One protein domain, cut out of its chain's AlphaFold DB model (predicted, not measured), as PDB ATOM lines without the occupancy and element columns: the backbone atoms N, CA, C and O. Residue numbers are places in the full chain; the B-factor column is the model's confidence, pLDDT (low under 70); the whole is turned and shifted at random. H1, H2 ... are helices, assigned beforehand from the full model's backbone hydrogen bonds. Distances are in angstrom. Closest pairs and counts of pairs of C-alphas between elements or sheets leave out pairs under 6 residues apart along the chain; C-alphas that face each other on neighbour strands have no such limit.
ATOM      1  N   ASP A 547       7.187  23.854  13.808       89.88
ATOM      2  CA  ASP A 547       6.072  24.801  13.759       89.88
ATOM      3  C   ASP A 547       4.733  24.108  13.454       89.88
ATOM      4  O   ASP A 547       3.731  24.395  14.112       89.88
ATOM      5  N   GLU A 548       4.724  23.132  12.536       92.75
ATOM      6  CA  GLU A 548       3.549  22.289  12.270       92.75
ATOM      7  C   GLU A 548       3.145  21.495  13.528       92.75
ATOM      8  O   GLU A 548       1.977  21.486  13.923       92.75
ATOM      9  N   ASP A 549       4.111  20.864  14.206       93.44
ATOM     10  CA  ASP A 549       3.864  20.133  15.455       93.44
ATOM     11  C   ASP A 549       3.344  21.058  16.569       93.44
ATOM     12  O   ASP A 549       2.392  20.700  17.269       93.44
ATOM     13  N   ALA A 550       3.916  22.257  16.713       90.81
ATOM     14  CA  ALA A 550       3.479  23.245  17.697       90.81
ATOM     15  C   ALA A 550       2.035  23.706  17.443       90.81
ATOM     16  O   ALA A 550       1.235  23.790  18.381       90.81
ATOM     17  N   ALA A 551       1.667  23.943  16.179       92.00
ATOM     18  CA  ALA A 551       0.300  24.288  15.802       92.00
ATOM     19  C   ALA A 551      -0.686  23.157  16.137       92.00
ATOM     20  O   ALA A 551      -1.749  23.416  16.705       92.00
ATOM     21  N   ILE A 552      -0.317  21.901  15.861       93.50
ATOM     22  CA  ILE A 552      -1.140  20.724  16.177       93.50
ATOM     23  C   ILE A 552      -1.325  20.572  17.690       93.50
ATOM     24  O   ILE A 552      -2.452  20.384  18.143       93.50
ATOM     25  N   VAL A 553      -0.257  20.678  18.487       92.06
ATOM     26  CA  VAL A 553      -0.346  20.583  19.957       92.06
ATOM     27  C   VAL A 553      -1.225  21.692  20.531       92.06
ATOM     28  O   VAL A 553      -2.025  21.447  21.435       92.06
ATOM     29  N   ARG A 554      -1.110  22.912  19.997       89.56
ATOM     30  CA  ARG A 554      -1.863  24.063  20.496       89.56
ATOM     31  C   ARG A 554      -3.350  23.974  20.160       89.56
ATOM     32  O   ARG A 554      -4.165  24.199  21.050       89.56
ATOM     33  N   LEU A 555      -3.692  23.647  18.913       90.69
ATOM     34  CA  LEU A 555      -5.035  23.854  18.358       90.69
ATOM     35  C   LEU A 555      -5.864  22.564  18.205       90.69
ATOM     36  O   LEU A 555      -7.086  22.629  18.113       90.69
ATOM     37  N   TYR A 556      -5.248  21.374  18.187       92.06
ATOM     38  CA  TYR A 556      -5.972  20.108  17.994       92.06
ATOM     39  C   TYR A 556      -6.589  19.599  19.310       92.06
ATOM     40  O   TYR A 556      -6.094  18.651  19.922       92.06
ATOM     41  N   ARG A 557      -7.670  20.238  19.766       84.69
ATOM     42  CA  ARG A 557      -8.340  19.970  21.056       84.69
ATOM     43  C   ARG A 557      -9.796  19.507  20.881       84.69
ATOM     44  O   ARG A 557     -10.333  19.614  19.775       84.69
ATOM     45  N   PRO A 558     -10.461  18.992  21.938       78.50
ATOM     46  CA  PRO A 558     -11.858  18.559  21.846       78.50
ATOM     47  C   PRO A 558     -12.805  19.687  21.430       78.50
ATOM     48  O   PRO A 558     -13.733  19.453  20.662       78.50
ATOM     49  N   GLU A 559     -12.516  20.903  21.889       80.62
ATOM     50  CA  GLU A 559     -13.305  22.114  21.645       80.62
ATOM     51  C   GLU A 559     -12.806  22.916  20.434       80.62
ATOM     52  O   GLU A 559     -13.104  24.099  20.316       80.62
ATOM     53  N   MET A 560     -12.032  22.299  19.528       84.56
ATOM     54  CA  MET A 560     -11.536  23.022  18.358       84.56
ATOM     55  C   MET A 560     -12.695  23.507  17.475       84.56
ATOM     56  O   MET A 560     -13.597  22.746  17.110       84.56
ATOM     57  N   THR A 561     -12.636  24.776  17.106       87.44
ATOM     58  CA  THR A 561     -13.566  25.430  16.184       87.44
ATOM     59  C   THR A 561     -13.167  25.170  14.724       87.44
ATOM     60  O   THR A 561     -12.089  24.643  14.432       87.44
ATOM     61  N   GLU A 562     -14.026  25.525  13.760       85.50
ATOM     62  CA  GLU A 562     -13.634  25.463  12.341       85.50
ATOM     63  C   GLU A 562     -12.509  26.462  12.017       85.50
ATOM     64  O   GLU A 562     -11.621  26.141  11.230       85.50
ATOM     65  N   THR A 563     -12.441  27.601  12.712       88.31
ATOM     66  CA  THR A 563     -11.319  28.544  12.592       88.31
ATOM     67  C   THR A 563     -10.005  27.941  13.103       88.31
ATOM     68  O   THR A 563      -8.966  28.121  12.465       88.31
ATOM     69  N   ASP A 564     -10.031  27.142  14.176       85.69
ATOM     70  CA  ASP A 564      -8.856  26.380  14.632       85.69
ATOM     71  C   ASP A 564      -8.424  25.336  13.597       85.69
ATOM     72  O   ASP A 564      -7.233  25.143  13.347       85.69
ATOM     73  N   LYS A 565      -9.388  24.670  12.950       89.88
ATOM     74  CA  LYS A 565      -9.117  23.696  11.886       89.88
ATOM     75  C   LYS A 565      -8.456  24.348  10.679       89.88
ATOM     76  O   LYS A 565      -7.465  23.822  10.172       89.88
ATOM     77  N   GLU A 566      -8.963  25.495  10.248       88.62
ATOM     78  CA  GLU A 566      -8.369  26.292   9.177       88.62
ATOM     79  C   GLU A 566      -6.979  26.812   9.548       88.62
ATOM     80  O   GLU A 566      -6.087  26.833   8.702       88.62
ATOM     81  N   ALA A 567      -6.761  27.204  10.805       89.12
ATOM     82  CA  ALA A 567      -5.450  27.626  11.290       89.12
ATOM     83  C   ALA A 567      -4.432  26.472  11.278       89.12
ATOM     84  O   ALA A 567      -3.297  26.666  10.844       89.12
ATOM     85  N   ILE A 568      -4.833  25.256  11.669       90.69
ATOM     86  CA  ILE A 568      -3.975  24.063  11.575       90.69
ATOM     87  C   ILE A 568      -3.677  23.719  10.111       90.69
ATOM     88  O   ILE A 568      -2.537  23.405   9.784       90.69
ATOM     89  N   LEU A 569      -4.675  23.782   9.222       88.81
ATOM     90  CA  LEU A 569      -4.489  23.515   7.790       88.81
ATOM     91  C   LEU A 569      -3.577  24.550   7.117       88.81
ATOM     92  O   LEU A 569      -2.786  24.182   6.254       88.81
ATOM     93  N   ARG A 570      -3.649  25.819   7.541       89.44
ATOM     94  CA  ARG A 570      -2.720  26.871   7.104       89.44
ATOM     95  C   ARG A 570      -1.299  26.629   7.610       89.44
ATOM     96  O   ARG A 570      -0.363  26.756   6.831       89.44
ATOM     97  N   ALA A 571      -1.138  26.256   8.882       88.62
ATOM     98  CA  ALA A 571       0.170  25.949   9.462       88.62
ATOM     99  C   ALA A 571       0.803  24.688   8.843       88.62
ATOM    100  O   ALA A 571       2.006  24.642   8.630       88.62
ATOM    101  N   CYS A 572      -0.013  23.683   8.516       87.75
ATOM    102  CA  CYS A 572       0.399  22.427   7.889       87.75
ATOM    103  C   CYS A 572       0.135  22.450   6.371       87.75
ATOM    104  O   CYS A 572      -0.532  21.557   5.836       87.75
ATOM    105  N   ALA A 573       0.592  23.499   5.680       82.44
ATOM    106  CA  ALA A 573       0.305  23.702   4.261       82.44
ATOM    107  C   ALA A 573       0.733  22.490   3.408       82.44
ATOM    108  O   ALA A 573       1.824  21.945   3.559       82.44
ATOM    109  N   GLY A 574      -0.154  22.028   2.520       78.56
ATOM    110  CA  GLY A 574       0.078  20.840   1.686       78.56
ATOM    111  C   GLY A 574      -0.137  19.494   2.399       78.56
ATOM    112  O   GLY A 574      -0.102  18.444   1.753       78.56
ATOM    113  N   ARG A 575      -0.425  19.482   3.710       81.38
ATOM    114  CA  ARG A 575      -0.766  18.257   4.446       81.38
ATOM    115  C   ARG A 575      -2.254  17.947   4.349       81.38
ATOM    116  O   ARG A 575      -3.120  18.785   4.577       81.38
ATOM    117  N   GLN A 576      -2.560  16.679   4.104       83.81
ATOM    118  CA  GLN A 576      -3.928  16.177   4.205       83.81
ATOM    119  C   GLN A 576      -4.386  16.167   5.669       83.81
ATOM    120  O   GLN A 576      -3.636  15.755   6.557       83.81
ATOM    121  N   TRP A 577      -5.655  16.508   5.923       85.38
ATOM    122  CA  TRP A 577      -6.228  16.504   7.279       85.38
ATOM    123  C   TRP A 577      -6.043  15.160   7.995       85.38
ATOM    124  O   TRP A 577      -5.737  15.107   9.183       85.38
ATOM    125  N   HIS A 578      -6.139  14.048   7.263       80.62
ATOM    126  CA  HIS A 578      -5.881  12.724   7.825       80.62
ATOM    127  C   HIS A 578      -4.450  12.571   8.371       80.62
ATOM    128  O   HIS A 578      -4.271  12.020   9.457       80.62
ATOM    129  N   ALA A 579      -3.439  13.093   7.668       80.69
ATOM    130  CA  ALA A 579      -2.047  13.049   8.115       80.69
ATOM    131  C   ALA A 579      -1.844  13.852   9.412       80.69
ATOM    132  O   ALA A 579      -1.151  13.393  10.319       80.69
ATOM    133  N   ILE A 580      -2.527  14.991   9.539       85.12
ATOM    134  CA  ILE A 580      -2.535  15.836  10.742       85.12
ATOM    135  C   ILE A 580      -3.156  15.086  11.932       85.12
ATOM    136  O   ILE A 580      -2.579  15.073  13.016       85.12
ATOM    137  N   ILE A 581      -4.273  14.370  11.737       86.69
ATOM    138  CA  ILE A 581      -4.887  13.529  12.787       86.69
ATOM    139  C   ILE A 581      -3.919  12.433  13.256       86.69
ATOM    140  O   ILE A 581      -3.803  12.148  14.453       86.69
ATOM    141  N   VAL A 582      -3.227  11.778  12.321       83.75
ATOM    142  CA  VAL A 582      -2.239  10.738  12.643       83.75
ATOM    143  C   VAL A 582      -1.062  11.339  13.416       83.75
ATOM    144  O   VAL A 582      -0.626  10.766  14.422       83.75
ATOM    145  N   ARG A 583      -0.591  12.526  13.013       90.19
ATOM    146  CA  ARG A 583       0.476  13.241  13.716       90.19
ATOM    147  C   ARG A 583       0.057  13.671  15.119       90.19
ATOM    148  O   ARG A 583       0.793  13.386  16.057       90.19
ATOM    149  N   ALA A 584      -1.147  14.217  15.296       89.50
ATOM    150  CA  ALA A 584      -1.704  14.583  16.601       89.50
ATOM    151  C   ALA A 584      -1.734  13.393  17.574       89.50
ATOM    152  O   ALA A 584      -1.294  13.503  18.716       89.50
ATOM    153  N   ASN A 585      -2.157  12.211  17.109       86.88
ATOM    154  CA  ASN A 585      -2.116  10.994  17.928       86.88
ATOM    155  C   ASN A 585      -0.686  10.589  18.318       86.88
ATOM    156  O   ASN A 585      -0.474  10.077  19.418       86.88
ATOM    157  N   THR A 586       0.283  10.808  17.427       87.69
ATOM    158  CA  THR A 586       1.702  10.527  17.682       87.69
ATOM    159  C   THR A 586       2.273  11.492  18.721       87.69
ATOM    160  O   THR A 586       2.902  11.047  19.677       87.69
ATOM    161  N   LEU A 587       2.000  12.793  18.580       90.81
ATOM    162  CA  LEU A 587       2.412  13.830  19.530       90.81
ATOM    163  C   LEU A 587       1.786  13.598  20.906       90.81
ATOM    164  O   LEU A 587       2.501  13.586  21.899       90.81
ATOM    165  N   ARG A 588       0.488  13.278  20.962       91.12
ATOM    166  CA  ARG A 588      -0.197  12.894  22.204       91.12
ATOM    167  C   ARG A 588       0.510  11.747  22.916       91.12
ATOM    168  O   ARG A 588       0.686  11.793  24.124       91.12
ATOM    169  N   ASN A 589       0.883  10.700  22.182       85.06
ATOM    170  CA  ASN A 589       1.554   9.546  22.772       85.06
ATOM    171  C   ASN A 589       2.920   9.927  23.350       85.06
ATOM    172  O   ASN A 589       3.183   9.575  24.492       85.06
ATOM    173  N   LYS A 590       3.714  10.711  22.610       88.00
ATOM    174  CA  LYS A 590       5.004  11.219  23.092       88.00
ATOM    175  C   LYS A 590       4.862  12.099  24.334       88.00
ATOM    176  O   LYS A 590       5.655  11.969  25.250       88.00
ATOM    177  N   MET A 591       3.844  12.960  24.373       90.56
ATOM    178  CA  MET A 591       3.574  13.830  25.522       90.56
ATOM    179  C   MET A 591       3.153  13.033  26.764       90.56
ATOM    180  O   MET A 591       3.592  13.351  27.862       90.56
ATOM    181  N   ILE A 592       2.345  11.978  26.600       88.06
ATOM    182  CA  ILE A 592       2.008  11.053  27.698       88.06
ATOM    183  C   ILE A 592       3.269  10.332  28.185       88.06
ATOM    184  O   ILE A 592       3.506  10.262  29.383       88.06
ATOM    185  N   GLU A 593       4.091   9.826  27.263       85.94
ATOM    186  CA  GLU A 593       5.357   9.153  27.586       85.94
ATOM    187  C   GLU A 593       6.353  10.096  28.285       85.94
ATOM    188  O   GLU A 593       7.134   9.646  29.116       85.94
ATOM    189  N   SER A 594       6.289  11.404  28.012       86.25
ATOM    190  CA  SER A 594       7.089  12.434  28.682       86.25
ATOM    191  C   SER A 594       6.448  12.999  29.961       86.25
ATOM    192  O   SER A 594       6.884  14.043  30.440       86.25
ATOM    193  N   GLY A 595       5.391  12.377  30.495       84.50
ATOM    194  CA  GLY A 595       4.788  12.755  31.780       84.50
ATOM    195  C   GLY A 595       3.660  13.795  31.731       84.50
ATOM    196  O   GLY A 595       3.226  14.283  32.772       84.50
ATOM    197  N   ILE A 596       3.154  14.162  30.549       85.50
ATOM    198  CA  ILE A 596       2.029  15.099  30.415       85.50
ATOM    199  C   ILE A 596       0.716  14.311  30.361       85.50
ATOM    200  O   ILE A 596       0.352  13.744  29.332       85.50
ATOM    201  N   TYR A 597      -0.032  14.324  31.466       84.50
ATOM    202  CA  TYR A 597      -1.301  13.586  31.592       84.50
ATOM    203  C   TYR A 597      -2.555  14.467  31.577       84.50
ATOM    204  O   TYR A 597      -3.668  13.950  31.481       84.50
ATOM    205  N   SER A 598      -2.396  15.795  31.651       83.31
ATOM    206  CA  SER A 598      -3.527  16.725  31.586       83.31
ATOM    207  C   SER A 598      -4.190  16.668  30.209       83.31
ATOM    208  O   SER A 598      -3.549  16.928  29.189       83.31
ATOM    209  N   LEU A 599      -5.489  16.359  30.188       81.69
ATOM    210  CA  LEU A 599      -6.284  16.284  28.960       81.69
ATOM    211  C   LEU A 599      -6.251  17.599  28.174       81.69
ATOM    212  O   LEU A 599      -6.154  17.569  26.951       81.69
ATOM    213  N   GLU A 600      -6.251  18.739  28.862       80.50
ATOM    214  CA  GLU A 600      -6.230  20.075  28.250       80.50
ATOM    215  C   GLU A 600      -4.932  20.370  27.490       80.50
ATOM    216  O   GLU A 600      -4.909  21.190  26.572       80.50
ATOM    217  N   ARG A 601      -3.842  19.689  27.862       82.38
ATOM    218  CA  ARG A 601      -2.517  19.855  27.251       82.38
ATOM    219  C   ARG A 601      -2.245  18.849  26.136       82.38
ATOM    220  O   ARG A 601      -1.252  18.986  25.431       82.38
ATOM    221  N   LEU A 602      -3.094  17.835  25.975       88.69
ATOM    222  CA  LEU A 602      -2.888  16.753  25.020       88.69
ATOM    223  C   LEU A 602      -3.658  17.002  23.715       88.69
ATOM    224  O   LEU A 602      -4.872  17.217  23.766       88.69
ATOM    225  N   PRO A 603      -3.023  16.870  22.533       89.88
ATOM    226  CA  PRO A 603      -3.724  17.030  21.267       89.88
ATOM    227  C   PRO A 603      -4.653  15.837  21.010       89.88
ATOM    228  O   PRO A 603      -4.228  14.736  20.641       89.88
ATOM    229  N   HIS A 604      -5.950  16.031  21.230       86.12
ATOM    230  CA  HIS A 604      -6.968  15.007  21.043       86.12
ATOM    231  C   HIS A 604      -8.330  15.628  20.735       86.12
ATOM    232  O   HIS A 604      -8.655  16.697  21.227       86.12
ATOM    233  N   ARG A 605      -9.154  14.921  19.954       79.69
ATOM    234  CA  ARG A 605     -10.518  15.366  19.627       79.69
ATOM    235  C   ARG A 605     -11.594  14.713  20.494       79.69
ATOM    236  O   ARG A 605     -12.624  15.311  20.745       79.69
ATOM    237  N   ASN A 606     -11.368  13.473  20.931       76.88
ATOM    238  CA  ASN A 606     -12.354  12.684  21.670       76.88
ATOM    239  C   ASN A 606     -11.699  11.958  22.845       76.88
ATOM    240  O   ASN A 606     -10.734  11.208  22.651       76.88
ATOM    241  N   TYR A 607     -12.275  12.098  24.039       78.19
ATOM    242  CA  TYR A 607     -11.859  11.341  25.217       78.19
ATOM    243  C   TYR A 607     -12.517   9.953  25.250       78.19
ATOM    244  O   TYR A 607     -13.539   9.713  25.893       78.19
ATOM    245  N   ASN A 608     -11.944   9.018  24.493       77.12
ATOM    246  CA  ASN A 608     -12.481   7.666  24.331       77.12
ATOM    247  C   ASN A 608     -11.866   6.647  25.314       77.12
ATOM    248  O   ASN A 608     -10.886   6.916  26.007       77.12
ATOM    249  N   ALA A 609     -12.435   5.436  25.355       72.50
ATOM    250  CA  ALA A 609     -11.992   4.362  26.251       72.50
ATOM    251  C   ALA A 609     -10.512   3.965  26.070       72.50
ATOM    252  O   ALA A 609      -9.884   3.514  27.025       72.50
ATOM    253  N   ALA A 610      -9.945   4.137  24.872       76.25
ATOM    254  CA  ALA A 610      -8.538   3.841  24.614       76.25
ATOM    255  C   ALA A 610      -7.614   4.882  25.264       76.25
ATOM    256  O   ALA A 610      -6.650   4.506  25.928       76.25
ATOM    257  N   LEU A 611      -7.938   6.175  25.137       79.88
ATOM    258  CA  LEU A 611      -7.191   7.251  25.795       79.88
ATOM    259  C   LEU A 611      -7.314   7.173  27.326       79.88
ATOM    260  O   LEU A 611      -6.309   7.314  28.012       79.88
ATOM    261  N   LYS A 612      -8.505   6.835  27.850       80.06
ATOM    262  CA  LYS A 612      -8.741   6.569  29.286       80.06
ATOM    263  C   LYS A 612      -7.798   5.506  29.848       80.06
ATOM    264  O   LYS A 612      -7.125   5.739  30.843       80.06
ATOM    265  N   ARG A 613      -7.732   4.341  29.191       81.31
ATOM    266  CA  ARG A 613      -6.836   3.250  29.606       81.31
ATOM    267  C   ARG A 613      -5.375   3.667  29.538       81.31
ATOM    268  O   ARG A 613      -4.619   3.316  30.432       81.31
ATOM    269  N   LYS A 614      -4.994   4.407  28.493       77.94
ATOM    270  CA  LYS A 614      -3.612   4.843  28.314       77.94
ATOM    271  C   LYS A 614      -3.189   5.834  29.398       77.94
ATOM    272  O   LYS A 614      -2.126   5.652  29.957       77.94
ATOM    273  N   LEU A 615      -4.018   6.810  29.763       82.94
ATOM    274  CA  LEU A 615      -3.702   7.708  30.882       82.94
ATOM    275  C   LEU A 615      -3.654   6.960  32.224       82.94
ATOM    276  O   LEU A 615      -2.725   7.159  32.995       82.94
ATOM    277  N   ALA A 616      -4.578   6.023  32.470       79.12
ATOM    278  CA  ALA A 616      -4.601   5.232  33.705       79.12
ATOM    279  C   ALA A 616      -3.361   4.337  33.909       79.12
ATOM    280  O   ALA A 616      -3.060   3.964  35.039       79.12
ATOM    281  N   GLN A 617      -2.653   3.977  32.834       80.00
ATOM    282  CA  GLN A 617      -1.416   3.195  32.913       80.00
ATOM    283  C   GLN A 617      -0.223   3.997  33.445       80.00
ATOM    284  O   GLN A 617       0.676   3.390  34.010       80.00
ATOM    285  N   TYR A 618      -0.217   5.321  33.266       69.88
ATOM    286  CA  TYR A 618       0.930   6.183  33.577       69.88
ATOM    287  C   TYR A 618       0.693   7.127  34.772       69.88
ATOM    288  O   TYR A 618       1.587   7.868  35.155       69.88
TER     289      TYR A 618
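Overview. This is residues 547 to 618 of the 620 residues of an uncharacterized protein of Chloroflexi bacterium (UniProt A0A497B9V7). The long helix H3 runs along the longest axis; the helical hairpin of H1 and H2 lies crosswise at one end, with H1 packed on H3. From the other end a long loop folds back along H3 and leads to H4, near H3's last turns. The printed part, 72 residues with four named helices in the order H1 H2 H3 H4 and no named strand, is all helix, compact with a radius of gyration of the C-alphas of 12.0 A, and elongated, spanning 36 by 20 by 17 A.

Arrangement. H3, residues 577 to 593, touches H1, residues 547 to 555, with residues 580 to 587 alone, about perpendicular at 81 degrees; the closest C-alphas, of Ile 552 and Ala 584, are 6.2 A apart. H1 touches H2, residues 562 to 571, in a hairpin at a shallow tilt of 13 degrees, opposite ways; the closest C-alphas, of Glu 548 and Ala 571, are 5.7 A apart. H4, residues 609 to 618, is close to H3 but not clearly touching, the closest C-alphas, of Ile 592 and Leu 615, being 7.3 A apart. H4 is apart from H1 and H2. Every O i to N i+4 pair is within hydrogen-bond range in H1, H2 and H3, and 5 of 6 in H4.

Along the chain. H3 measures 24.5 A from first to last C-alpha, H4 15.0 A, H2 14.1 A and H1 12.1 A. C-alpha 547 is at (6.072, 24.801, 13.759), C-alpha 618 at (0.930, 6.183, 33.577).

Size, cuts and confidence. The two C-alphas farthest apart, of Gly 574 and Ala 616, are 35.9 A apart. The printed part has no cut; the link from H3 to H4 is long, residues 594 to 608. Residue 618 has a pLDDT under 70.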